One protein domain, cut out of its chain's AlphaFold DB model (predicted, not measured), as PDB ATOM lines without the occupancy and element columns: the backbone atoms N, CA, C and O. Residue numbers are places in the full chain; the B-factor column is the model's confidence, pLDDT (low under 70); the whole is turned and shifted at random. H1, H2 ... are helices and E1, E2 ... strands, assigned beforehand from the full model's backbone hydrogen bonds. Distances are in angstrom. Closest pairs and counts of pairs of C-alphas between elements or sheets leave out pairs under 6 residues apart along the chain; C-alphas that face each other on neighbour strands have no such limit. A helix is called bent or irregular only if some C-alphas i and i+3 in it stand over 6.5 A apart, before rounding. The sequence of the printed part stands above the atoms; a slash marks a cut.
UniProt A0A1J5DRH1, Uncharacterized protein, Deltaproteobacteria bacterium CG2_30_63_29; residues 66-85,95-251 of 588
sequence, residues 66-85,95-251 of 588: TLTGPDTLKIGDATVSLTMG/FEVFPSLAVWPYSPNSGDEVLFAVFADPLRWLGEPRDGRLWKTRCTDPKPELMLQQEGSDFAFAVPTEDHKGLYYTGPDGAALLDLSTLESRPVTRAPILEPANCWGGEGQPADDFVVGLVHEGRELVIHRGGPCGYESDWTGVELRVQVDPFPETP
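AT A GLANCE: This is residues 66 to 85 and 95 to 251 of the 588 residues of an uncharacterized protein of Deltaproteobacteria bacterium CG2_30_63_29 (UniProt A0A1J5DRH1). Three antiparallel sheets are stacked partly face to face, with E8 E9 E10 E11 in the middle, E4 E5 E6 E7 over one of its faces and E12 E13 E14 over the other. A small sheet of three short strands, E1 E2 E3, sits beyond E4 at the far end of the stack, and a long loop, residues 188 to 208, leads from the second large sheet to the last one. The printed part has 177 residues with fourteen named strands and two short named helices, in the order E1 E2 E3 E4 E5 H1 E6 E7 E8 E9 E10 E11 E12 E13 H2 E14, and its class is mostly strand. It is compact, with a radius of gyration of the C-alphas of 16.6 A, and flat, with spans of 51 by 45 by 24 A.

IN THESE COORDINATES: E1, residues 66 to 69, begins at C-alpha 66 at (44.190, 28.474, 22.728), and E2, residues 72 to 75, and E3, residues 78 to 81, follow. After the cut come E4, residues 99 to 105, 20.4 A long, and E5, residues 113 to 120, 23.6 A. H1, residues 121 to 126, is irregular: C-alphas 121 and 124 are 7.3 A apart. E6, residues 131 to 138, is 23.4 A long, and E7, residues 145 to 151, is 18.0 A. E8, residues 154 to 160, begins at C-alpha 154 at (47.123, 12.960, 32.489). E9 holds residues 166 to 171, E10 residues 174 to 179 and E11 residues 185 to 187. E12, residues 209 to 215, is 16.5 A long. E13, residues 220 to 225, H2, residues 233 to 236, and E14, residues 238 to 243, come last, E14 ending at C-alpha 243 at (40.856, 16.136, 52.591).

HOW THE PARTS SIT: E1 E2 E3 is a meander, each strand the antiparallel neighbour of the one before, with N 66 and O 74 at 2.9 A and N 73 and O 80 at 2.9 A. The closest C-alphas of E1 and E4 are those of Leu 67 and Leu 101, 6.9 A apart. The strongly twisted sheet E4 E5 E6 E7 has N 102 and O 117 at 2.9 A, N 116 and O 135 at 3.0 A, and N 134 and O 148 at 2.9 A. In the stack of sheets, sheets face to face in turn, it faces E8 E9 E10 E11, the facing parts 9.6 A centre to centre; the closest C-alphas of E5 and E8 are those of Ala 117 and Ala 156, 5.1 A apart. E8 E9 E10 E11 is a second meander, with N 159 and O 168 at 2.8 A, N 169 and O 176 at 2.9 A, and N 177 and O 186 at 2.8 A. It also faces E12 E13 E14, again 9.6 A centre to centre, and the closest C-alphas of E8 and E12 are those of Phe 157 and Val 211, 5.2 A apart. In that last sheet N 210 and O 224 are 2.8 A apart, and N 223 and O 240 are 2.9 A apart. H2 only grazes it, with residues 233 to 236, while H1 is not on any of the sheets. H1 has 0 of 2 O i to N i+4 pairs within hydrogen-bond range and 1 of 3 O i to N i+3 pairs; H2 is too short for an O i to N i+4 pair.

THE WHOLE: The two C-alphas farthest apart, those of Thr 140 and Ala 197, are 51.3 A apart. Residues 86 to 94 are not printed, and C-alphas 85 and 95 are 21.1 A apart across this cut, in the link from E3 to E4. The link from E11 to E12, 21 residues, is long. The mean pLDDT of the printed part is 74.3, and 66 printed residues are under 70, among them residues 120 to 130, 192 to 207 and 226 to 238.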
ATOM      1  N   THR A  66      45.213  29.185  23.509       81.56
ATOM      2  CA  THR A  66      44.190  28.474  22.728       81.56
ATOM      3  C   THR A  66      44.831  27.535  21.721       81.56
ATOM      4  O   THR A  66      45.818  27.906  21.084       81.56
ATOM      5  N   LEU A  67      44.230  26.368  21.504       78.75
ATOM      6  CA  LEU A  67      44.553  25.500  20.373       78.75
ATOM      7  C   LEU A  67      43.984  26.102  19.082       78.75
ATOM      8  O   LEU A  67      42.806  26.446  19.018       78.75
ATOM      9  N   THR A  68      44.817  26.248  18.053       76.31
ATOM     10  CA  THR A  68      44.398  26.742  16.724       76.31
ATOM     11  C   THR A  68      44.568  25.694  15.623       76.31
ATOM     12  O   THR A  68      44.336  25.978  14.452       76.31
ATOM     13  N   GLY A  69      45.014  24.495  15.994       68.75
ATOM     14  CA  GLY A  69      45.242  23.338  15.139       68.75
ATOM     15  C   GLY A  69      45.846  22.192  15.962       68.75
ATOM     16  O   GLY A  69      46.169  22.413  17.130       68.75
ATOM     17  N   PRO A  70      46.032  20.999  15.372       62.88
ATOM     18  CA  PRO A  70      46.491  19.810  16.100       62.88
ATOM     19  C   PRO A  70      47.856  20.004  16.780       62.88
ATOM     20  O   PRO A  70      48.042  19.559  17.905       62.88
ATOM     21  N   ASP A  71      48.761  20.764  16.154       68.19
ATOM     22  CA  ASP A  71      50.125  20.996  16.659       68.19
ATOM     23  C   ASP A  71      50.435  22.480  16.905       68.19
ATOM     24  O   ASP A  71      51.595  22.896  16.908       68.19
ATOM     25  N   THR A  72      49.417  23.337  17.013       69.31
ATOM     26  CA  THR A  72      49.620  24.793  17.072       69.31
ATOM     27  C   THR A  72      48.828  25.436  18.197       69.31
ATOM     28  O   THR A  72      47.603  25.324  18.262       69.31
ATOM     29  N   LEU A  73      49.544  26.180  19.040       72.62
ATOM     30  CA  LEU A  73      48.994  27.018  20.092       72.62
ATOM     31  C   LEU A  73      49.083  28.495  19.721       72.62
ATOM     32  O   LEU A  73      50.059  28.955  19.126       72.62
ATOM     33  N   LYS A  74      48.097  29.260  20.170       70.56
ATOM     34  CA  LYS A  74      48.149  30.716  20.241       70.56
ATOM     35  C   LYS A  74      48.242  31.132  21.707       70.56
ATOM     36  O   LYS A  74      47.383  30.745  22.490       70.56
ATOM     37  N   ILE A  75      49.276  31.893  22.064       73.50
ATOM     38  CA  ILE A  75      49.531  32.408  23.417       73.50
ATOM     39  C   ILE A  75      49.572  33.935  23.324       73.50
ATOM     40  O   ILE A  75      50.505  34.501  22.749       73.50
ATOM     41  N   GLY A  76      48.537  34.608  23.829       76.19
ATOM     42  CA  GLY A  76      48.324  36.033  23.561       76.19
ATOM     43  C   GLY A  76      48.224  36.299  22.052       76.19
ATOM     44  O   GLY A  76      47.374  35.726  21.371       76.19
ATOM     45  N   ASP A  77      49.116  37.137  21.523       71.56
ATOM     46  CA  ASP A  77      49.191  37.459  20.088       71.56
ATOM     47  C   ASP A  77      50.175  36.576  19.298       71.56
ATOM     48  O   ASP A  77      50.273  36.702  18.076       71.56
ATOM     49  N   ALA A  78      50.913  35.684  19.961       56.62
ATOM     50  CA  ALA A  78      51.910  34.835  19.316       56.62
ATOM     51  C   ALA A  78      51.356  33.450  18.967       56.62
ATOM     52  O   ALA A  78      50.499  32.911  19.668       56.62
ATOM     53  N   THR A  79      51.907  32.840  17.919       72.75
ATOM     54  CA  THR A  79      51.620  31.458  17.517       72.75
ATOM     55  C   THR A  79      52.869  30.609  17.687       72.75
ATOM     56  O   THR A  79      53.941  30.993  17.219       72.75
ATOM     57  N   VAL A  80      52.728  29.453  18.334       69.56
ATOM     58  CA  VAL A  80      53.828  28.524  18.584       69.56
ATOM     59  C   VAL A  80      53.414  27.108  18.204       69.56
ATOM     60  O   VAL A  80      52.327  26.655  18.560       69.56
ATOM     61  N   SER A  81      54.282  26.405  17.480       68.50
ATOM     62  CA  SER A  81      54.089  24.989  17.175       68.50
ATOM     63  C   SER A  81      54.618  24.127  18.314       68.50
ATOM     64  O   SER A  81      55.733  24.342  18.792       68.50
ATOM     65  N   LEU A  82      53.835  23.136  18.726       62.81
ATOM     66  CA  LEU A  82      54.285  22.089  19.632       62.81
ATOM     67  C   LEU A  82      54.808  20.913  18.810       62.81
ATOM     68  O   LEU A  82      54.210  20.526  17.814       62.81
ATOM     69  N   THR A  83      55.917  20.314  19.233       61.91
ATOM     70  CA  THR A  83      56.306  18.989  18.739       61.91
ATOM     71  C   THR A  83      55.769  17.957  19.717       61.91
ATOM     72  O   THR A  83      56.440  17.575  20.679       61.91
ATOM     73  N   MET A  84      54.524  17.548  19.498       56.09
ATOM     74  CA  MET A  84      53.938  16.414  20.200       56.09
ATOM     75  C   MET A  84      54.629  15.172  19.632       56.09
ATOM     76  O   MET A  84      54.499  14.861  18.456       56.09
ATOM     77  N   GLY A  85      55.487  14.521  20.414       46.16
ATOM     78  CA  GLY A  85      56.356  13.430  19.944       46.16
ATOM     79  C   GLY A  85      55.622  12.115  19.653       46.16
ATOM     80  O   GLY A  85      56.232  11.062  19.793       46.16
ATOM     81  N   PHE A  95      36.244   8.684  13.553       48.34
ATOM     82  CA  PHE A  95      36.234   9.494  14.789       48.34
ATOM     83  C   PHE A  95      37.026  10.800  14.646       48.34
ATOM     84  O   PHE A  95      38.237  10.790  14.430       48.34
ATOM     85  N   GLU A  96      36.341  11.938  14.787       52.69
ATOM     86  CA  GLU A  96      36.987  13.248  14.904       52.69
ATOM     87  C   GLU A  96      37.626  13.375  16.295       52.69
ATOM     88  O   GLU A  96      36.945  13.347  17.319       52.69
ATOM     89  N   VAL A  97      38.953  13.500  16.335       54.91
ATOM     90  CA  VAL A  97      39.699  13.774  17.567       54.91
ATOM     91  C   VAL A  97      39.651  15.263  17.869       54.91
ATOM     92  O   VAL A  97      40.194  16.065  17.108       54.91
ATOM     93  N   PHE A  98      39.053  15.638  19.001       60.53
ATOM     94  CA  PHE A  98      39.093  17.011  19.492       60.53
ATOM     95  C   PHE A  98      40.218  17.150  20.523       60.53
ATOM     96  O   PHE A  98      40.114  16.600  21.620       60.53
ATOM     97  N   PRO A  99      41.327  17.837  20.197       67.12
ATOM     98  CA  PRO A  99      42.315  18.174  21.204       67.12
ATOM     99  C   PRO A  99      41.727  19.221  22.157       67.12
ATOM    100  O   PRO A  99      41.184  20.241  21.727       67.12
ATOM    101  N   SER A 100      41.877  18.973  23.451       70.81
ATOM    102  CA  SER A 100      41.503  19.864  24.543       70.81
ATOM    103  C   SER A 100      42.753  20.440  25.205       70.81
ATOM    104  O   SER A 100      43.834  19.847  25.181       70.81
ATOM    105  N   LEU A 101      42.614  21.634  25.779       81.62
ATOM    106  CA  LEU A 101      43.697  22.378  26.415       81.62
ATOM    107  C   LEU A 101      43.283  22.765  27.829       81.62
ATOM    108  O   LEU A 101      42.254  23.412  28.014       81.62
ATOM    109  N   ALA A 102      44.134  22.446  28.793       85.62
ATOM    110  CA  ALA A 102      44.011  22.920  30.159       85.62
ATOM    111  C   ALA A 102      45.166  23.884  30.472       85.62
ATOM    112  O   ALA A 102      46.297  23.672  30.030       85.62
ATOM    113  N   VAL A 103      44.865  24.991  31.157       86.19
ATOM    114  CA  VAL A 103      45.792  26.117  31.366       86.19
ATOM    115  C   VAL A 103      45.637  26.641  32.783       86.19
ATOM    116  O   VAL A 103      44.522  26.925  33.219       86.19
ATOM    117  N   TRP A 104      46.754  26.849  33.473       87.62
ATOM    118  CA  TRP A 104      46.763  27.347  34.845       87.62
ATOM    119  C   TRP A 104      47.801  28.455  35.027       87.62
ATOM    120  O   TRP A 104      48.860  28.425  34.391       87.62
ATOM    121  N   PRO A 105      47.540  29.440  35.902       83.69
ATOM    122  CA  PRO A 105      48.548  30.423  36.267       83.69
ATOM    123  C   PRO A 105      49.733  29.728  36.946       83.69
ATOM    124  O   PRO A 105      49.563  28.857  37.797       83.69
ATOM    125  N   TYR A 106      50.941  30.145  36.584       80.00
ATOM    126  CA  TYR A 106      52.179  29.604  37.122       80.00
ATOM    127  C   TYR A 106      53.089  30.758  37.472       80.00
ATOM    128  O   TYR A 106      53.722  31.296  36.590       80.00
ATOM    129  N   SER A 107      53.136  31.206  38.720       66.25
ATOM    130  CA  SER A 107      54.275  31.956  39.272       66.25
ATOM    131  C   SER A 107      53.869  32.571  40.607       66.25
ATOM    132  O   SER A 107      52.975  33.418  40.638       66.25
ATOM    133  N   PRO A 108      54.592  32.257  41.690       57.38
ATOM    134  CA  PRO A 108      54.401  32.918  42.975       57.38
ATOM    135  C   PRO A 108      54.778  34.411  42.980       57.38
ATOM    136  O   PRO A 108      54.414  35.114  43.916       57.38
ATOM    137  N   ASN A 109      55.533  34.910  41.984       59.66
ATOM    138  CA  ASN A 109      56.202  36.222  42.078       59.66
ATOM    139  C   ASN A 109      56.049  37.155  40.862       59.66
ATOM    140  O   ASN A 109      56.273  38.354  40.999       59.66
ATOM    141  N   SER A 110      55.728  36.642  39.672       68.62
ATOM    142  CA  SER A 110      55.703  37.437  38.429       68.62
ATOM    143  C   SER A 110      54.337  37.501  37.756       68.62
ATOM    144  O   SER A 110      54.108  38.429  36.988       68.62
ATOM    145  N   GLY A 111      53.460  36.519  37.988       72.00
ATOM    146  CA  GLY A 111      52.173  36.386  37.296       72.00
ATOM    147  C   GLY A 111      52.255  36.169  35.774       72.00
ATOM    148  O   GLY A 111      51.237  35.887  35.172       72.00
ATOM    149  N   ASP A 112      53.432  36.276  35.150       84.56
ATOM    150  CA  ASP A 112      53.634  36.265  33.687       84.56
ATOM    151  C   ASP A 112      53.887  34.867  33.095       84.56
ATOM    152  O   ASP A 112      54.189  34.722  31.914       84.56
ATOM    153  N   GLU A 113      53.836  33.821  33.910       87.69
ATOM    154  CA  GLU A 113      54.056  32.449  33.462       87.69
ATOM    155  C   GLU A 113      52.760  31.633  33.610       87.69
ATOM    156  O   GLU A 113      51.914  31.895  34.471       87.69
ATOM    157  N   VAL A 114      52.580  30.658  32.720       89.56
ATOM    158  CA  VAL A 114      51.438  29.735  32.730       89.56
ATOM    159  C   VAL A 114      51.925  28.304  32.540       89.56
ATOM    160  O   VAL A 114      52.885  28.059  31.801       89.56
ATOM    161  N   LEU A 115      51.245  27.372  33.204       92.12
ATOM    162  CA  LEU A 115      51.297  25.949  32.892       92.12
ATOM    163  C   LEU A 115      50.196  25.623  31.901       92.12
ATOM    164  O   LEU A 115      49.118  26.218  31.947       92.12
ATOM    165  N   PHE A 116      50.445  24.646  31.045       91.19
ATOM    166  CA  PHE A 116      49.394  24.072  30.228       91.19
ATOM    167  C   PHE A 116      49.666  22.603  29.917       91.19
ATOM    168  O   PHE A 116      50.816  22.157  29.909       91.19
ATOM    169  N   ALA A 117      48.591  21.875  29.646       89.38
ATOM    170  CA  ALA A 117      48.602  20.500  29.172       89.38
ATOM    171  C   ALA A 117      47.621  20.368  28.003       89.38
ATOM    172  O   ALA A 117      46.566  21.005  27.984       89.38
ATOM    173  N   VAL A 118      47.993  19.560  27.014       81.31
ATOM    174  CA  VAL A 118      47.159  19.223  25.859       81.31
ATOM    175  C   VAL A 118      46.750  17.770  26.012       81.31
ATOM    176  O   VAL A 118      47.597  16.923  26.286       81.31
ATOM    177  N   PHE A 119      45.472  17.494  25.808       75.25
ATOM    178  CA  PHE A 119      44.920  16.148  25.842       75.25
ATOM    179  C   PHE A 119      44.132  15.884  24.558       75.25
ATOM    180  O   PHE A 119      43.497  16.788  24.019       75.25
ATOM    181  N   ALA A 120      44.210  14.662  24.040       61.28
ATOM    182  CA  ALA A 120      43.472  14.228  22.860       61.28
ATOM    183  C   ALA A 120      42.396  13.229  23.301       61.28
ATOM    184  O   ALA A 120      42.717  12.122  23.728       61.28
ATOM    185  N   ASP A 121      41.131  13.632  23.183       55.94
ATOM    186  CA  ASP A 121      39.988  12.937  23.794       55.94
ATOM    187  C   ASP A 121      39.748  11.455  23.402       55.94
ATOM    188  O   ASP A 121      39.305  10.683  24.248       55.94
ATOM    189  N   PRO A 122      40.073  10.945  22.200       44.22
ATOM    190  CA  PRO A 122      39.508   9.670  21.756       44.22
ATOM    191  C   PRO A 122      40.461   8.470  21.802       44.22
ATOM    192  O   PRO A 122      40.189   7.480  21.136       44.22
ATOM    193  N   LEU A 123      41.574   8.502  22.541       47.62
ATOM    194  CA  LEU A 123      42.500   7.351  22.589       47.62
ATOM    195  C   LEU A 123      42.509   6.583  23.912       47.62
ATOM    196  O   LEU A 123      43.259   5.617  24.044       47.62
ATOM    197  N   ARG A 124      41.599   6.909  24.842       52.47
ATOM    198  CA  ARG A 124      41.356   6.085  26.045       52.47
ATOM    199  C   ARG A 124      41.007   4.628  25.699       52.47
ATOM    200  O   ARG A 124      41.339   3.723  26.453       52.47
ATOM    201  N   TRP A 125      40.412   4.405  24.525       44.50
ATOM    202  CA  TRP A 125      39.950   3.107  24.023       44.50
ATOM    203  C   TRP A 125      41.049   2.073  23.762       44.50
ATOM    204  O   TRP A 125      40.777   0.878  23.793       44.50
ATOM    205  N   LEU A 126      42.277   2.499  23.445       48.06
ATOM    206  CA  LEU A 126      43.288   1.585  22.891       48.06
ATOM    207  C   LEU A 126      44.271   1.033  23.925       48.06
ATOM    208  O   LEU A 126      45.166   0.269  23.565       48.06
ATOM    209  N   GLY A 127      44.115   1.395  25.202       49.09
ATOM    210  CA  GLY A 127      45.012   0.933  26.259       49.09
ATOM    211  C   GLY A 127      46.477   1.324  26.036       49.09
ATOM    212  O   GLY A 127      47.374   0.668  26.571       49.09
ATOM    213  N   GLU A 128      46.735   2.355  25.225       54.19
ATOM    214  CA  GLU A 128      48.082   2.885  25.062       54.19
ATOM    215  C   GLU A 128      48.496   3.645  26.330       54.19
ATOM    216  O   GLU A 128      47.675   4.350  26.929       54.19
ATOM    217  N   PRO A 129      49.759   3.508  26.769       53.88
ATOM    218  CA  PRO A 129      50.245   4.206  27.947       53.88
ATOM    219  C   PRO A 129      50.106   5.719  27.750       53.88
ATOM    220  O   PRO A 129      50.615   6.288  26.782       53.88
ATOM    221  N   ARG A 130      49.418   6.378  28.689       68.06
ATOM    222  CA  ARG A 130      49.286   7.838  28.708       68.06
ATOM    223  C   ARG A 130      50.675   8.456  28.849       68.06
ATOM    224  O   ARG A 130      51.328   8.266  29.865       68.06
ATOM    225  N   ASP A 131      51.149   9.193  27.853       74.69
ATOM    226  CA  ASP A 131      52.413   9.936  27.939       74.69
ATOM    227  C   ASP A 131      52.129  11.396  28.309       74.69
ATOM    228  O   ASP A 131      52.299  12.312  27.498       74.69
ATOM    229  N   GLY A 132      51.609  11.604  29.522       83.19
ATOM    230  CA  GLY A 132      51.195  12.913  30.011       83.19
ATOM    231  C   GLY A 132      52.352  13.902  30.011       83.19
ATOM    232  O   GLY A 132      53.419  13.641  30.573       83.19
ATOM    233  N   ARG A 133      52.136  15.071  29.406       88.69
ATOM    234  CA  ARG A 133      53.129  16.147  29.323       88.69
ATOM    235  C   ARG A 133      52.580  17.426  29.938       88.69
ATOM    236  O   ARG A 133      51.453  17.829  29.661       88.69
ATOM    237  N   LEU A 134      53.413  18.065  30.748       91.50
ATOM    238  CA  LEU A 134      53.165  19.370  31.339       91.50
ATOM    239  C   LEU A 134      54.166  20.360  30.756       91.50
ATOM    240  O   LEU A 134      55.382  20.159  30.834       91.50
ATOM    241  N   TRP A 135      53.656  21.446  30.192       92.38
ATOM    242  CA  TRP A 135      54.469  22.511  29.632       92.38
ATOM    243  C   TRP A 135      54.336  23.783  30.449       92.38
ATOM    244  O   TRP A 135      53.336  24.030  31.121       92.38
ATOM    245  N   LYS A 136      55.352  24.626  30.319       91.31
ATOM    246  CA  LYS A 136      55.402  25.970  30.872       91.31
ATOM    247  C   LYS A 136      55.716  26.964  29.763       91.31
ATOM    248  O   LYS A 136      56.472  26.662  28.844       91.31
ATOM    249  N   THR A 137      55.172  28.172  29.843       88.94
ATOM    250  CA  THR A 137      55.572  29.281  28.965       88.94
ATOM    251  C   THR A 137      55.412  30.629  29.665       88.94
ATOM    252  O   THR A 137      54.709  30.739  30.670       88.94
ATOM    253  N   ARG A 138      56.058  31.666  29.126       87.88
ATOM    254  CA  ARG A 138      55.832  33.069  29.500       87.88
ATOM    255  C   ARG A 138      54.799  33.702  28.585       87.88
ATOM    256  O   ARG A 138      54.791  33.426  27.388       87.88
ATOM    257  N   CYS A 139      53.977  34.591  29.122       83.38
ATOM    258  CA  CYS A 139      53.021  35.352  28.330       83.38
ATOM    259  C   CYS A 139      53.714  36.444  27.498       83.38
ATOM    260  O   CYS A 139      53.308  36.696  26.365       83.38
ATOM    261  N   THR A 140      54.784  37.063  28.013       83.12
ATOM    262  CA  THR A 140      55.527  38.121  27.297       83.12
ATOM    263  C   THR A 140      56.487  37.626  26.209       83.12
ATOM    264  O   THR A 140      56.754  38.357  25.255       83.12
ATOM    265  N   ASP A 141      57.015  36.407  26.333       84.44
ATOM    266  CA  ASP A 141      57.911  35.763  25.357       84.44
ATOM    267  C   ASP A 141      57.541  34.274  25.250       84.44
ATOM    268  O   ASP A 141      58.185  33.428  25.881       84.44
ATOM    269  N   PRO A 142      56.452  33.948  24.530       83.38
ATOM    270  CA  PRO A 142      55.891  32.606  24.516       83.38
ATOM    271  C   PRO A 142      56.820  31.615  23.824       83.38
ATOM    272  O   PRO A 142      56.929  31.555  22.600       83.38
ATOM    273  N   LYS A 143      57.484  30.815  24.656       85.94
ATOM    274  CA  LYS A 143      58.364  29.708  24.296       85.94
ATOM    275  C   LYS A 143      58.017  28.534  25.209       85.94
ATOM    276  O   LYS A 143      58.523  28.485  26.329       85.94
ATOM    277  N   PRO A 144      57.140  27.624  24.753       86.00
ATOM    278  CA  PRO A 144      56.836  26.382  25.437       86.00
ATOM    279  C   PRO A 144      58.099  25.616  25.816       86.00
ATOM    280  O   PRO A 144      58.919  25.279  24.964       86.00
ATOM    281  N   GLU A 145      58.216  25.318  27.099       90.19
ATOM    282  CA  GLU A 145      59.234  24.467  27.687       90.19
ATOM    283  C   GLU A 145      58.536  23.235  28.263       90.19
ATOM    284  O   GLU A 145      57.568  23.364  29.014       90.19
ATOM    285  N   LEU A 146      58.991  22.038  27.884       90.12
ATOM    286  CA  LEU A 146      58.516  20.804  28.506       90.12
ATOM    287  C   LEU A 146      59.054  20.760  29.938       90.12
ATOM    288  O   LEU A 146      60.262  20.665  30.138       90.12
ATOM    289  N   MET A 147      58.153  20.847  30.913       91.62
ATOM    290  CA  MET A 147      58.496  20.876  32.332       91.62
ATOM    291  C   MET A 147      58.559  19.464  32.910       91.62
ATOM    292  O   MET A 147      59.492  19.140  33.640       91.62
ATOM    293  N   LEU A 148      57.585  18.620  32.562       93.00
ATOM    294  CA  LEU A 148      57.516  17.234  33.013       93.00
ATOM    295  C   LEU A 148      56.855  16.358  31.945       93.00
ATOM    296  O   LEU A 148      55.922  16.783  31.264       93.00
ATOM    297  N   GLN A 149      57.344  15.129  31.824       91.50
ATOM    298  CA  GLN A 149      56.732  14.058  31.048       91.50
ATOM    299  C   GLN A 149      56.685  12.822  31.942       91.50
ATOM    300  O   GLN A 149      57.714  12.437  32.502       91.50
ATOM    301  N   GLN A 150      55.501  12.238  32.105       88.44
ATOM    302  CA  GLN A 150      55.291  11.114  33.008       88.44
ATOM    303  C   GLN A 150      54.329  10.099  32.390       88.44
ATOM    304  O   GLN A 150      53.180  10.412  32.081       88.44
ATOM    305  N   GLU A 151      54.808   8.863  32.258       85.94
ATOM    306  CA  GLU A 151      54.008   7.729  31.797       85.94
ATOM    307  C   GLU A 151      52.855   7.432  32.776       85.94
ATOM    308  O   GLU A 151      52.997   7.573  33.993       85.94
ATOM    309  N   GLY A 152      51.697   7.063  32.232       80.06
ATOM    310  CA  GLY A 152      50.438   6.827  32.938       80.06
ATOM    311  C   GLY A 152      49.741   8.086  33.463       80.06
ATOM    312  O   GLY A 152      48.660   7.979  34.024       80.06
ATOM    313  N   SER A 153      50.317   9.281  33.294       86.50
ATOM    314  CA  SER A 153      49.732  10.520  33.827       86.50
ATOM    315  C   SER A 153      48.874  11.253  32.802       86.50
ATOM    316  O   SER A 153      49.141  11.196  31.604       86.50
ATOM    317  N   ASP A 154      47.897  12.014  33.284       85.56
ATOM    318  CA  ASP A 154      47.123  12.960  32.489       85.56
ATOM    319  C   ASP A 154      47.072  14.323  33.185       85.56
ATOM    320  O   ASP A 154      46.273  14.577  34.087       85.56
ATOM    321  N   PHE A 155      47.960  15.222  32.755       88.25
ATOM    322  CA  PHE A 155      48.028  16.568  33.308       88.25
ATOM    323  C   PHE A 155      46.863  17.454  32.875       88.25
ATOM    324  O   PHE A 155      46.716  18.511  33.473       88.25
ATOM    325  N   ALA A 156      46.043  17.081  31.882       83.88
ATOM    326  CA  ALA A 156      44.864  17.876  31.531       83.88
ATOM    327  C   ALA A 156      43.782  17.818  32.622       83.88
ATOM    328  O   ALA A 156      43.026  18.776  32.785       83.88
ATOM    329  N   PHE A 157      43.773  16.746  33.415       84.81
ATOM    330  CA  PHE A 157      42.983  16.614  34.637       84.81
ATOM    331  C   PHE A 157      43.842  17.022  35.823       84.81
ATOM    332  O   PHE A 157      44.439  16.190  36.508       84.81
ATOM    333  N   ALA A 158      43.958  18.332  36.019       89.88
ATOM    334  CA  ALA A 158      44.756  18.885  37.092       89.88
ATOM    335  C   ALA A 158      44.159  20.171  37.668       89.88
ATOM    336  O   ALA A 158      43.508  20.958  36.976       89.88
ATOM    337  N   VAL A 159      44.425  20.406  38.953       90.62
ATOM    338  CA  VAL A 159      44.033  21.621  39.670       90.62
ATOM    339  C   VAL A 159      45.208  22.136  40.512       90.62
ATOM    340  O   VAL A 159      45.832  21.363  41.246       90.62
ATOM    341  N   PRO A 160      45.572  23.428  40.409       90.06
ATOM    342  CA  PRO A 160      46.651  23.996  41.206       90.06
ATOM    343  C   PRO A 160      46.246  24.077  42.681       90.06
ATOM    344  O   PRO A 160      45.080  24.310  42.997       90.06
ATOM    345  N   THR A 161      47.216  23.942  43.586       88.50
ATOM    346  CA  THR A 161      47.014  24.265  45.006       88.50
ATOM    347  C   THR A 161      46.683  25.752  45.170       88.50
ATOM    348  O   THR A 161      47.081  26.575  44.342       88.50
ATOM    349  N   GLU A 162      46.003  26.130  46.259       83.25
ATOM    350  CA  GLU A 162      45.673  27.545  46.522       83.25
ATOM    351  C   GLU A 162      46.910  28.449  46.604       83.25
ATOM    352  O   GLU A 162      46.866  29.616  46.226       83.25
ATOM    353  N   ASP A 163      48.035  27.912  47.085       83.88
ATOM    354  CA  ASP A 163      49.300  28.641  47.169       83.88
ATOM    355  C   ASP A 163      50.123  28.603  45.869       83.88
ATOM    356  O   ASP A 163      51.227  29.152  45.826       83.88
ATOM    357  N   HIS A 164      49.594  27.963  44.820       85.12
ATOM    358  CA  HIS A 164      50.201  27.796  43.498       85.12
ATOM    359  C   HIS A 164      51.596  27.146  43.502       85.12
ATOM    360  O   HIS A 164      52.351  27.293  42.537       85.12
ATOM    361  N   LYS A 165      51.969  26.442  44.578       87.38
ATOM    362  CA  LYS A 165      53.242  25.706  44.656       87.38
ATOM    363  C   LYS A 165      53.121  24.253  44.227       87.38
ATOM    364  O   LYS A 165      54.141  23.627  43.955       87.38
ATOM    365  N   GLY A 166      51.906  23.725  44.169       91.06
ATOM    366  CA  GLY A 166      51.642  22.363  43.751       91.06
ATOM    367  C   GLY A 166      50.572  22.275  42.672       91.06
ATOM    368  O   GLY A 166      49.813  23.216  42.434       91.06
ATOM    369  N   LEU A 167      50.513  21.113  42.033       92.81
ATOM    370  CA  LEU A 167      49.493  20.748  41.058       92.81
ATOM    371  C   LEU A 167      48.953  19.361  41.409       92.81
ATOM    372  O   LEU A 167      49.688  18.378  41.317       92.81
ATOM    373  N   TYR A 168      47.694  19.277  41.840       93.19
ATOM    374  CA  TYR A 168      47.004  17.991  41.919       93.19
ATOM    375  C   TYR A 168      46.690  17.535  40.501       93.19
ATOM    376  O   TYR A 168      46.214  18.349  39.715       93.19
ATOM    377  N   TYR A 169      46.953  16.278  40.166       92.00
ATOM    378  CA  TYR A 169      46.757  15.756  38.816       92.00
ATOM    379  C   TYR A 169      46.409  14.266  38.820       92.00
ATOM    380  O   TYR A 169      46.668  13.562  39.801       92.00
ATOM    381  N   THR A 170      45.845  13.789  37.715       89.00
ATOM    382  CA  THR A 170      45.633  12.360  37.458       89.00
ATOM    383  C   THR A 170      46.970  11.687  37.148       89.00
ATOM    384  O   THR A 170      47.556  11.894  36.086       89.00
ATOM    385  N   GLY A 171      47.488  10.916  38.100       88.56
ATOM    386  CA  GLY A 171      48.730  10.156  37.981       88.56
ATOM    387  C   GLY A 171      48.508   8.697  37.555       88.56
ATOM    388  O   GLY A 171      47.372   8.275  37.352       88.56
ATOM    389  N   PRO A 172      49.592   7.901  37.460       82.25
ATOM    390  CA  PRO A 172      49.554   6.530  36.934       82.25
ATOM    391  C   PRO A 172      48.800   5.524  37.812       82.25
ATOM    392  O   PRO A 172      48.359   4.499  37.312       82.25
ATOM    393  N   ASP A 173      48.681   5.800  39.112       79.31
ATOM    394  CA  ASP A 173      48.051   4.907  40.095       79.31
ATOM    395  C   ASP A 173      46.843   5.575  40.788       79.31
ATOM    396  O   ASP A 173      46.419   5.132  41.855       79.31
ATOM    397  N   GLY A 174      46.329   6.687  40.247       84.19
ATOM    398  CA  GLY A 174      45.309   7.537  40.871       84.19
ATOM    399  C   GLY A 174      45.743   9.002  40.980       84.19
ATOM    400  O   GLY A 174      46.683   9.437  40.316       84.19
ATOM    401  N   ALA A 175      45.087   9.788  41.834       88.50
ATOM    402  CA  ALA A 175      45.408  11.200  42.001       88.50
ATOM    403  C   ALA A 175      46.756  11.385  42.714       88.50
ATOM    404  O   ALA A 175      47.081  10.694  43.686       88.50
ATOM    405  N   ALA A 176      47.530  12.369  42.269       91.69
ATOM    406  CA  ALA A 176      48.832  12.721  42.817       91.69
ATOM    407  C   ALA A 176      48.969  14.239  42.994       91.69
ATOM    408  O   ALA A 176      48.229  15.016  42.396       91.69
ATOM    409  N   LEU A 177      49.919  14.668  43.826       92.94
ATOM    410  CA  LEU A 177      50.348  16.061  43.944       92.94
ATOM    411  C   LEU A 177      51.775  16.188  43.414       92.94
ATOM    412  O   LEU A 177      52.677  15.523  43.919       92.94
ATOM    413  N   LEU A 178      51.970  17.072  42.441       93.38
ATOM    414  CA  LEU A 178      53.273  17.494  41.936       93.38
ATOM    415  C   LEU A 178      53.726  18.759  42.672       93.38
ATOM    416  O   LEU A 178      53.027  19.771  42.620       93.38
ATOM    417  N   ASP A 179      54.894  18.735  43.312       91.69
ATOM    418  CA  ASP A 179      55.564  19.952  43.788       91.69
ATOM    419  C   ASP A 179      56.212  20.665  42.594       91.69
ATOM    420  O   ASP A 179      57.105  20.137  41.933       91.69
ATOM    421  N   LEU A 180      55.765  21.884  42.291       90.25
ATOM    422  CA  LEU A 180      56.200  22.620  41.103       90.25
ATOM    423  C   LEU A 180      57.619  23.198  41.217       90.25
ATOM    424  O   LEU A 180      58.155  23.690  40.221       90.25
ATOM    425  N   SER A 181      58.215  23.174  42.411       88.62
ATOM    426  CA  SER A 181      59.573  23.653  42.674       88.62
ATOM    427  C   SER A 181      60.616  22.541  42.588       88.62
ATOM    428  O   SER A 181      61.723  22.786  42.103       88.62
ATOM    429  N   THR A 182      60.268  21.329  43.025       91.00
ATOM    430  CA  THR A 182      61.161  20.159  42.997       91.00
ATOM    431  C   THR A 182      60.880  19.220  41.828       91.00
ATOM    432  O   THR A 182      61.756  18.437  41.467       91.00
ATOM    433  N   LEU A 183      59.694  19.323  41.219       91.69
ATOM    434  CA  LEU A 183      59.144  18.374  40.246       91.69
ATOM    435  C   LEU A 183      58.969  16.957  40.805       91.69
ATOM    436  O   LEU A 183      58.880  15.994  40.045       91.69
ATOM    437  N   GLU A 184      58.930  16.817  42.129       92.06
ATOM    438  CA  GLU A 184      58.665  15.539  42.776       92.06
ATOM    439  C   GLU A 184      57.155  15.334  42.927       92.06
ATOM    440  O   GLU A 184      56.433  16.205  43.421       92.06
ATOM    441  N   SER A 185      56.684  14.159  42.512       90.12
ATOM    442  CA  SER A 185      55.291  13.746  42.670       90.12
ATOM    443  C   SER A 185      55.114  12.860  43.894       90.12
ATOM    444  O   SER A 185      55.925  11.971  44.161       90.12
ATOM    445  N   ARG A 186      54.003  13.053  44.607       88.50
ATOM    446  CA  ARG A 186      53.566  12.182  45.704       88.50
ATOM    447  C   ARG A 186      52.129  11.703  45.481       88.50
ATOM    448  O   ARG A 186      51.304  12.503  45.039       88.50
ATOM    449  N   PRO A 187      51.801  10.438  45.798       87.31
ATOM    450  CA  PRO A 187      50.434   9.947  45.675       87.31
ATOM    451  C   PRO A 187      49.510  10.658  46.673       87.31
ATOM    452  O   PRO A 187      49.908  10.959  47.803       87.31
ATOM    453  N   VAL A 188      48.281  10.927  46.237       85.44
ATOM    454  CA  VAL A 188      47.185  11.472  47.053       85.44
ATOM    455  C   VAL A 188      46.129  10.398  47.268       85.44
ATOM    456  O   VAL A 188      45.684  10.191  48.394       85.44
ATOM    457  N   THR A 189      45.780   9.671  46.209       83.75
ATOM    458  CA  THR A 189      44.953   8.469  46.279       83.75
ATOM    459  C   THR A 189      45.689   7.275  45.676       83.75
ATOM    460  O   THR A 189      46.811   7.389  45.178       83.75
ATOM    461  N   ARG A 190      45.061   6.105  45.774       81.88
ATOM    462  CA  ARG A 190      45.448   4.909  45.039       81.88
ATOM    463  C   ARG A 190      44.183   4.310  44.452       81.88
ATOM    464  O   ARG A 190      43.363   3.794  45.212       81.88
ATOM    465  N   ALA A 191      44.017   4.421  43.144       73.56
ATOM    466  CA  ALA A 191      42.878   3.835  42.470       73.56
ATOM    467  C   ALA A 191      42.963   2.300  42.567       73.56
ATOM    468  O   ALA A 191      44.062   1.728  42.518       73.56
ATOM    469  N   PRO A 192      41.837   1.608  42.804       68.31
ATOM    470  CA  PRO A 192      41.848   0.160  42.897       68.31
ATOM    471  C   PRO A 192      42.187  -0.458  41.537       68.31
ATOM    472  O   PRO A 192      41.748  -0.004  40.482       68.31
ATOM    473  N   ILE A 193      42.921  -1.568  41.574       64.94
ATOM    474  CA  ILE A 193      43.020  -2.449  40.414       64.94
ATOM    475  C   ILE A 193      41.728  -3.262  40.393       64.94
ATOM    476  O   ILE A 193      41.593  -4.228  41.145       64.94
ATOM    477  N   LEU A 194      40.768  -2.833  39.582       61.16
ATOM    478  CA  LEU A 194      39.548  -3.594  39.351       61.16
ATOM    479  C   LEU A 194      39.853  -4.692  38.327       61.16
ATOM    480  O   LEU A 194      40.460  -4.420  37.291       61.16
ATOM    481  N   GLU A 195      39.485  -5.944  38.617       58.16
ATOM    482  CA  GLU A 195      39.586  -6.994  37.602       58.16
ATOM    483  C   GLU A 195      38.584  -6.674  36.479       58.16
ATOM    484  O   GLU A 195      37.399  -6.492  36.771       58.16
ATOM    485  N   PRO A 196      39.019  -6.590  35.209       55.22
ATOM    486  CA  PRO A 196      38.134  -6.262  34.102       55.22
ATOM    487  C   PRO A 196      37.201  -7.445  33.828       55.22
ATOM    488  O   PRO A 196      37.494  -8.331  33.025       55.22
ATOM    489  N   ALA A 197      36.071  -7.488  34.523       51.75
ATOM    490  CA  ALA A 197      34.972  -8.369  34.178       51.75
ATOM    491  C   ALA A 197      34.129  -7.667  33.103       51.75
ATOM    492  O   ALA A 197      33.441  -6.692  33.383       51.75
ATOM    493  N   ASN A 198      34.200  -8.180  31.872       56.59
ATOM    494  CA  ASN A 198      33.326  -7.842  30.738       56.59
ATOM    495  C   ASN A 198      33.519  -6.466  30.066       56.59
ATOM    496  O   ASN A 198      32.634  -6.035  29.329       56.59
ATOM    497  N   CYS A 199      34.679  -5.823  30.215       62.03
ATOM    498  CA  CYS A 199      34.999  -4.624  29.431       62.03
ATOM    499  C   CYS A 199      35.096  -4.947  27.935       62.03
ATOM    500  O   CYS A 199      35.617  -6.003  27.542       62.03
ATOM    501  N   TRP A 200      34.579  -4.064  27.085       55.03
ATOM    502  CA  TRP A 200      34.589  -4.287  25.648       55.03
ATOM    503  C   TRP A 200      36.014  -4.055  25.109       55.03
ATOM    504  O   TRP A 200      36.821  -3.312  25.649       55.03
ATOM    505  N   GLY A 201      36.409  -4.773  24.058       51.31
ATOM    506  CA  GLY A 201      37.493  -4.310  23.177       51.31
ATOM    507  C   GLY A 201      38.895  -4.003  23.748       51.31
ATOM    508  O   GLY A 201      39.611  -3.251  23.102       51.31
ATOM    509  N   GLY A 202      39.351  -4.585  24.864       52.06
ATOM    510  CA  GLY A 202      40.707  -4.314  25.388       52.06
ATOM    511  C   GLY A 202      40.800  -3.135  26.364       52.06
ATOM    512  O   GLY A 202      41.900  -2.769  26.770       52.06
ATOM    513  N   GLU A 203      39.656  -2.628  26.821       55.22
ATOM    514  CA  GLU A 203      39.464  -1.589  27.849       55.22
ATOM    515  C   GLU A 203      39.933  -1.977  29.269       55.22
ATOM    516  O   GLU A 203      39.628  -1.286  30.236       55.22
ATOM    517  N   GLY A 204      40.670  -3.083  29.429       51.75
ATOM    518  CA  GLY A 204      41.117  -3.619  30.719       51.75
ATOM    519  C   GLY A 204      42.254  -2.823  31.363       51.75
ATOM    520  O   GLY A 204      43.307  -3.386  31.659       51.75
ATOM    521  N   GLN A 205      42.055  -1.520  31.537       57.50
ATOM    522  CA  GLN A 205      42.935  -0.635  32.289       57.50
ATOM    523  C   GLN A 205      42.455  -0.545  33.748       57.50
ATOM    524  O   GLN A 205      41.264  -0.723  34.010       57.50
ATOM    525  N   PRO A 206      43.359  -0.307  34.716       58.88
ATOM    526  CA  PRO A 206      42.956  -0.009  36.086       58.88
ATOM    527  C   PRO A 206      42.017   1.205  36.118       58.88
ATOM    528  O   PRO A 206      42.076   2.066  35.241       58.88
ATOM    529  N   ALA A 207      41.153   1.271  37.134       62.03
ATOM    530  CA  ALA A 207      40.353   2.466  37.371       62.03
ATOM    531  C   ALA A 207      41.287   3.673  37.529       62.03
ATOM    532  O   ALA A 207      42.301   3.582  38.220       62.03
ATOM    533  N   ASP A 208      40.935   4.795  36.912       73.38
ATOM    534  CA  ASP A 208      41.660   6.051  37.073       73.38
ATOM    535  C   ASP A 208      40.914   6.969  38.040       73.38
ATOM    536  O   ASP A 208      39.687   7.049  38.011       73.38
ATOM    537  N   ASP A 209      41.653   7.706  38.869       81.06
ATOM    538  CA  ASP A 209      41.091   8.819  39.635       81.06
ATOM    539  C   ASP A 209      41.348  10.122  38.870       81.06
ATOM    540  O   ASP A 209      42.472  10.626  38.848       81.06
ATOM    541  N   PHE A 210      40.307  10.685  38.263       83.75
ATOM    542  CA  PHE A 210      40.373  11.951  37.543       83.75
ATOM    543  C   PHE A 210      40.275  13.128  38.497       83.75
ATOM    544  O   PHE A 210      39.271  13.294  39.183       83.75
ATOM    545  N   VAL A 211      41.281  13.994  38.522       86.69
ATOM    546  CA  VAL A 211      41.210  15.226  39.313       86.69
ATOM    547  C   VAL A 211      40.272  16.233  38.643       86.69
ATOM    548  O   VAL A 211      40.500  16.632  37.501       86.69
ATOM    549  N   VAL A 212      39.236  16.666  39.367       84.94
ATOM    550  CA  VAL A 212      38.198  17.577  38.849       84.94
ATOM    551  C   VAL A 212      38.364  18.993  39.385       84.94
ATOM    552  O   VAL A 212      38.209  19.962  38.644       84.94
ATOM    553  N   GLY A 213      38.695  19.143  40.668       87.06
ATOM    554  CA  GLY A 213      38.828  20.471  41.253       87.06
ATOM    555  C   GLY A 213      39.020  20.488  42.761       87.06
ATOM    556  O   GLY A 213      39.189  19.453  43.401       87.06
ATOM    557  N   LEU A 214      38.988  21.696  43.320       84.31
ATOM    558  CA  LEU A 214      39.057  21.947  44.756       84.31
ATOM    559  C   LEU A 214      37.745  22.565  45.243       84.31
ATOM    560  O   LEU A 214      37.187  23.450  44.593       84.31
ATOM    561  N   VAL A 215      37.287  22.136  46.417       80.12
ATOM    562  CA  VAL A 215      36.097  22.668  47.097       80.12
ATOM    563  C   VAL A 215      36.424  23.058  48.540       80.12
ATOM    564  O   VAL A 215      37.504  22.766  49.053       80.12
ATOM    565  N   HIS A 216      35.486  23.759  49.189       74.31
ATOM    566  CA  HIS A 216      35.607  24.225  50.580       74.31
ATOM    567  C   HIS A 216      36.890  25.019  50.854       74.31
ATOM    568  O   HIS A 216      37.624  24.702  51.789       74.31
ATOM    569  N   GLU A 217      37.150  26.045  50.035       76.69
ATOM    570  CA  GLU A 217      38.349  26.897  50.165       76.69
ATOM    571  C   GLU A 217      39.638  26.059  50.113       76.69
ATOM    572  O   GLU A 217      40.464  26.099  51.023       76.69
ATOM    573  N   GLY A 218      39.747  25.191  49.100       77.19
ATOM    574  CA  GLY A 218      40.973  24.437  48.835       77.19
ATOM    575  C   GLY A 218      41.263  23.280  49.788       77.19
ATOM    576  O   GLY A 218      42.300  22.637  49.647       77.19
ATOM    577  N   ARG A 219      40.376  23.000  50.749       79.06
ATOM    578  CA  ARG A 219      40.596  21.971  51.782       79.06
ATOM    579  C   ARG A 219      40.234  20.563  51.334       79.06
ATOM    580  O   ARG A 219      40.665  19.597  51.963       79.06
ATOM    581  N   GLU A 220      39.423  20.430  50.290       85.06
ATOM    582  CA  GLU A 220      39.034  19.134  49.747       85.06
ATOM    583  C   GLU A 220      39.294  19.085  48.243       85.06
ATOM    584  O   GLU A 220      38.879  19.971  47.494       85.06
ATOM    585  N   LEU A 221      39.971  18.023  47.815       87.12
ATOM    586  CA  LEU A 221      40.139  17.670  46.413       87.12
ATOM    587  C   LEU A 221      38.969  16.796  45.984       87.12
ATOM    588  O   LEU A 221      38.653  15.806  46.648       87.12
ATOM    589  N   VAL A 222      38.360  17.170  44.865       86.31
ATOM    590  CA  VAL A 222      37.314  16.408  44.191       86.31
ATOM    591  C   VAL A 222      37.962  15.581  43.093       86.31
ATOM    592  O   VAL A 222      38.654  16.120  42.222       86.31
ATOM    593  N   ILE A 223      37.729  14.275  43.145       86.06
ATOM    594  CA  ILE A 223      38.178  13.327  42.131       86.06
ATOM    595  C   ILE A 223      36.983  12.540  41.602       86.06
ATOM    596  O   ILE A 223      36.058  12.243  42.354       86.06
ATOM    597  N   HIS A 224      37.005  12.183  40.325       81.94
ATOM    598  CA  HIS A 224      36.083  11.216  39.749       81.94
ATOM    599  C   HIS A 224      36.802   9.886  39.592       81.94
ATOM    600  O   HIS A 224      37.758   9.799  38.828       81.94
ATOM    601  N   ARG A 225      36.364   8.855  40.308       77.81
ATOM    602  CA  ARG A 225      36.900   7.507  40.132       77.81
ATOM    603  C   ARG A 225      36.196   6.813  38.984       77.81
ATOM    604  O   ARG A 225      34.973   6.672  38.998       77.81
ATOM    605  N   GLY A 226      36.979   6.362  38.019       68.69
ATOM    606  CA  GLY A 226      36.508   5.549  36.920       68.69
ATOM    607  C   GLY A 226      36.048   4.150  37.353       68.69
ATOM    608  O   GLY A 226      36.530   3.592  38.337       68.69
ATOM    609  N   GLY A 227      35.117   3.567  36.597       62.19
ATOM    610  CA  GLY A 227      34.772   2.148  36.661       62.19
ATOM    611  C   GLY A 227      35.839   1.216  36.052       62.19
ATOM    612  O   GLY A 227      36.848   1.677  35.515       62.19
ATOM    613  N   PRO A 228      35.607  -0.109  36.091       58.31
ATOM    614  CA  PRO A 228      36.582  -1.144  35.710       58.31
ATOM    615  C   PRO A 228      36.979  -1.171  34.226       58.31
ATOM    616  O   PRO A 228      37.858  -1.945  33.859       58.31
ATOM    617  N   CYS A 229      36.324  -0.369  33.383       59.88
ATOM    618  CA  CYS A 229      36.398  -0.462  31.927       59.88
ATOM    619  C   CYS A 229      36.859   0.834  31.240       59.88
ATOM    620  O   CYS A 229      36.515   1.088  30.096       59.88
ATOM    621  N   GLY A 230      37.675   1.656  31.913       58.12
ATOM    622  CA  GLY A 230      38.446   2.753  31.303       58.12
ATOM    623  C   GLY A 230      37.632   3.920  30.716       58.12
ATOM    624  O   GLY A 230      37.725   5.036  31.217       58.12
ATOM    625  N   TYR A 231      36.843   3.694  29.664       53.84
ATOM    626  CA  TYR A 231      36.040   4.697  28.965       53.84
ATOM    627  C   TYR A 231      34.649   4.907  29.577       53.84
ATOM    628  O   TYR A 231      34.273   6.057  29.802       53.84
ATOM    629  N   GLU A 232      33.891   3.852  29.937       52.94
ATOM    630  CA  GLU A 232      32.578   4.081  30.584       52.94
ATOM    631  C   GLU A 232      32.715   4.799  31.934       52.94
ATOM    632  O   GLU A 232      31.769   5.370  32.475       52.94
ATOM    633  N   SER A 233      33.936   4.796  32.446       50.19
ATOM    634  CA  SER A 233      34.427   5.490  33.617       50.19
ATOM    635  C   SER A 233      34.229   7.020  33.565       50.19
ATOM    636  O   SER A 233      33.966   7.625  34.602       50.19
ATOM    637  N   ASP A 234      34.228   7.641  32.380       45.56
ATOM    638  CA  ASP A 234      34.147   9.106  32.236       45.56
ATOM    639  C   ASP A 234      32.731   9.665  32.429       45.56
ATOM    640  O   ASP A 234      32.558  10.824  32.809       45.56
ATOM    641  N   TRP A 235      31.703   8.841  32.203       44.25
ATOM    642  CA  TRP A 235      30.297   9.212  32.411       44.25
ATOM    643  C   TRP A 235      29.622   8.466  33.568       44.25
ATOM    644  O   TRP A 235      28.532   8.853  33.982       44.25
ATOM    645  N   THR A 236      30.248   7.408  34.095       50.75
ATOM    646  CA  THR A 236      29.814   6.716  35.329       50.75
ATOM    647  C   THR A 236      30.686   7.072  36.531       50.75
ATOM    648  O   THR A 236      30.493   6.523  37.615       50.75
ATOM    649  N   GLY A 237      31.632   7.995  36.331       59.38
ATOM    650  CA  GLY A 237      32.628   8.388  37.308       59.38
ATOM    651  C   GLY A 237      32.008   8.768  38.643       59.38
ATOM    652  O   GLY A 237      31.078   9.570  38.735       59.38
ATOM    653  N   VAL A 238      32.553   8.171  39.688       68.00
ATOM    654  CA  VAL A 238      32.133   8.390  41.060       68.00
ATOM    655  C   VAL A 238      32.800   9.648  41.596       68.00
ATOM    656  O   VAL A 238      34.026   9.681  41.688       68.00
ATOM    657  N   GLU A 239      32.031  10.635  42.058       77.38
ATOM    658  CA  GLU A 239      32.614  11.755  42.803       77.38
ATOM    659  C   GLU A 239      33.076  11.299  44.198       77.38
ATOM    660  O   GLU A 239      32.275  10.966  45.081       77.38
ATOM    661  N   LEU A 240      34.391  11.329  44.413       79.50
ATOM    662  CA  LEU A 240      35.030  11.154  45.708       79.50
ATOM    663  C   LEU A 240      35.667  12.465  46.155       79.50
ATOM    664  O   LEU A 240      36.104  13.297  45.358       79.50
ATOM    665  N   ARG A 241      35.762  12.626  47.471       84.38
ATOM    666  CA  ARG A 241      36.414  13.765  48.108       84.38
ATOM    667  C   ARG A 241      37.510  13.279  49.025       84.38
ATOM    668  O   ARG A 241      37.301  12.346  49.797       84.38
ATOM    669  N   VAL A 242      38.661  13.933  48.969       84.88
ATOM    670  CA  VAL A 242      39.754  13.692  49.911       84.88
ATOM    671  C   VAL A 242      40.131  15.010  50.570       84.88
ATOM    672  O   VAL A 242      40.272  16.035  49.901       84.88
ATOM    673  N   GLN A 243      40.283  14.993  51.892       83.12
ATOM    674  CA  GLN A 243      40.856  16.136  52.591       83.12
ATOM    675  C   GLN A 243      42.308  16.285  52.166       83.12
ATOM    676  O   GLN A 243      43.094  15.341  52.265       83.12
ATOM    677  N   VAL A 244      42.653  17.474  51.690       76.94
ATOM    678  CA  VAL A 244      44.000  17.775  51.244       76.94
ATOM    679  C   VAL A 244      44.597  18.885  52.087       76.94
ATOM    680  O   VAL A 244      44.014  19.948  52.281       76.94
ATOM    681  N   ASP A 245      45.799  18.615  52.577       70.62
ATOM    682  CA  ASP A 245      46.752  19.644  52.956       70.62
ATOM    683  C   ASP A 245      47.802  19.672  51.829       70.62
ATOM    684  O   ASP A 245      48.332  18.611  51.450       70.62
ATOM    685  N   PRO A 246      48.069  20.831  51.203       55.28
ATOM    686  CA  PRO A 246      49.049  20.913  50.129       55.28
ATOM    687  C   PRO A 246      50.460  20.534  50.607       55.28
ATOM    688  O   PRO A 246      51.222  19.983  49.810       55.28
ATOM    689  N   PHE A 247      50.789  20.689  51.899       59.19
ATOM    690  CA  PHE A 247      52.104  20.335  52.454       59.19
ATOM    691  C   PHE A 247      52.030  19.908  53.933       59.19
ATOM    692  O   PHE A 247      52.573  20.598  54.799       59.19
ATOM    693  N   PRO A 248      51.404  18.762  54.256       55.97
ATOM    694  CA  PRO A 248      51.399  18.266  55.618       55.97
ATOM    695  C   PRO A 248      52.836  17.919  56.017       55.97
ATOM    696  O   PRO A 248      53.566  17.276  55.263       55.97
ATOM    697  N   GLU A 249      53.238  18.280  57.236       51.59
ATOM    698  CA  GLU A 249      54.537  17.871  57.800       51.59
ATOM    699  C   GLU A 249      54.673  16.336  57.901       51.59
ATOM    700  O   GLU A 249      55.766  15.810  58.106       51.59
ATOM    701  N   THR A 250      53.560  15.607  57.743       44.75
ATOM    702  CA  THR A 250      53.486  14.145  57.776       44.75
ATOM    703  C   THR A 250      53.207  13.593  56.370       44.75
ATOM    704  O   THR A 250      52.252  14.039  55.731       44.75
ATOM    705  N   PRO A 251      53.984  12.612  55.875       46.12
ATOM    706  CA  PRO A 251      53.698  11.930  54.616       46.12
ATOM    707  C   PRO A 251      52.276  11.349  54.608       46.12
ATOM    708  O   PRO A 251      51.898  10.617  55.523       46.12
TER     709      PRO A 251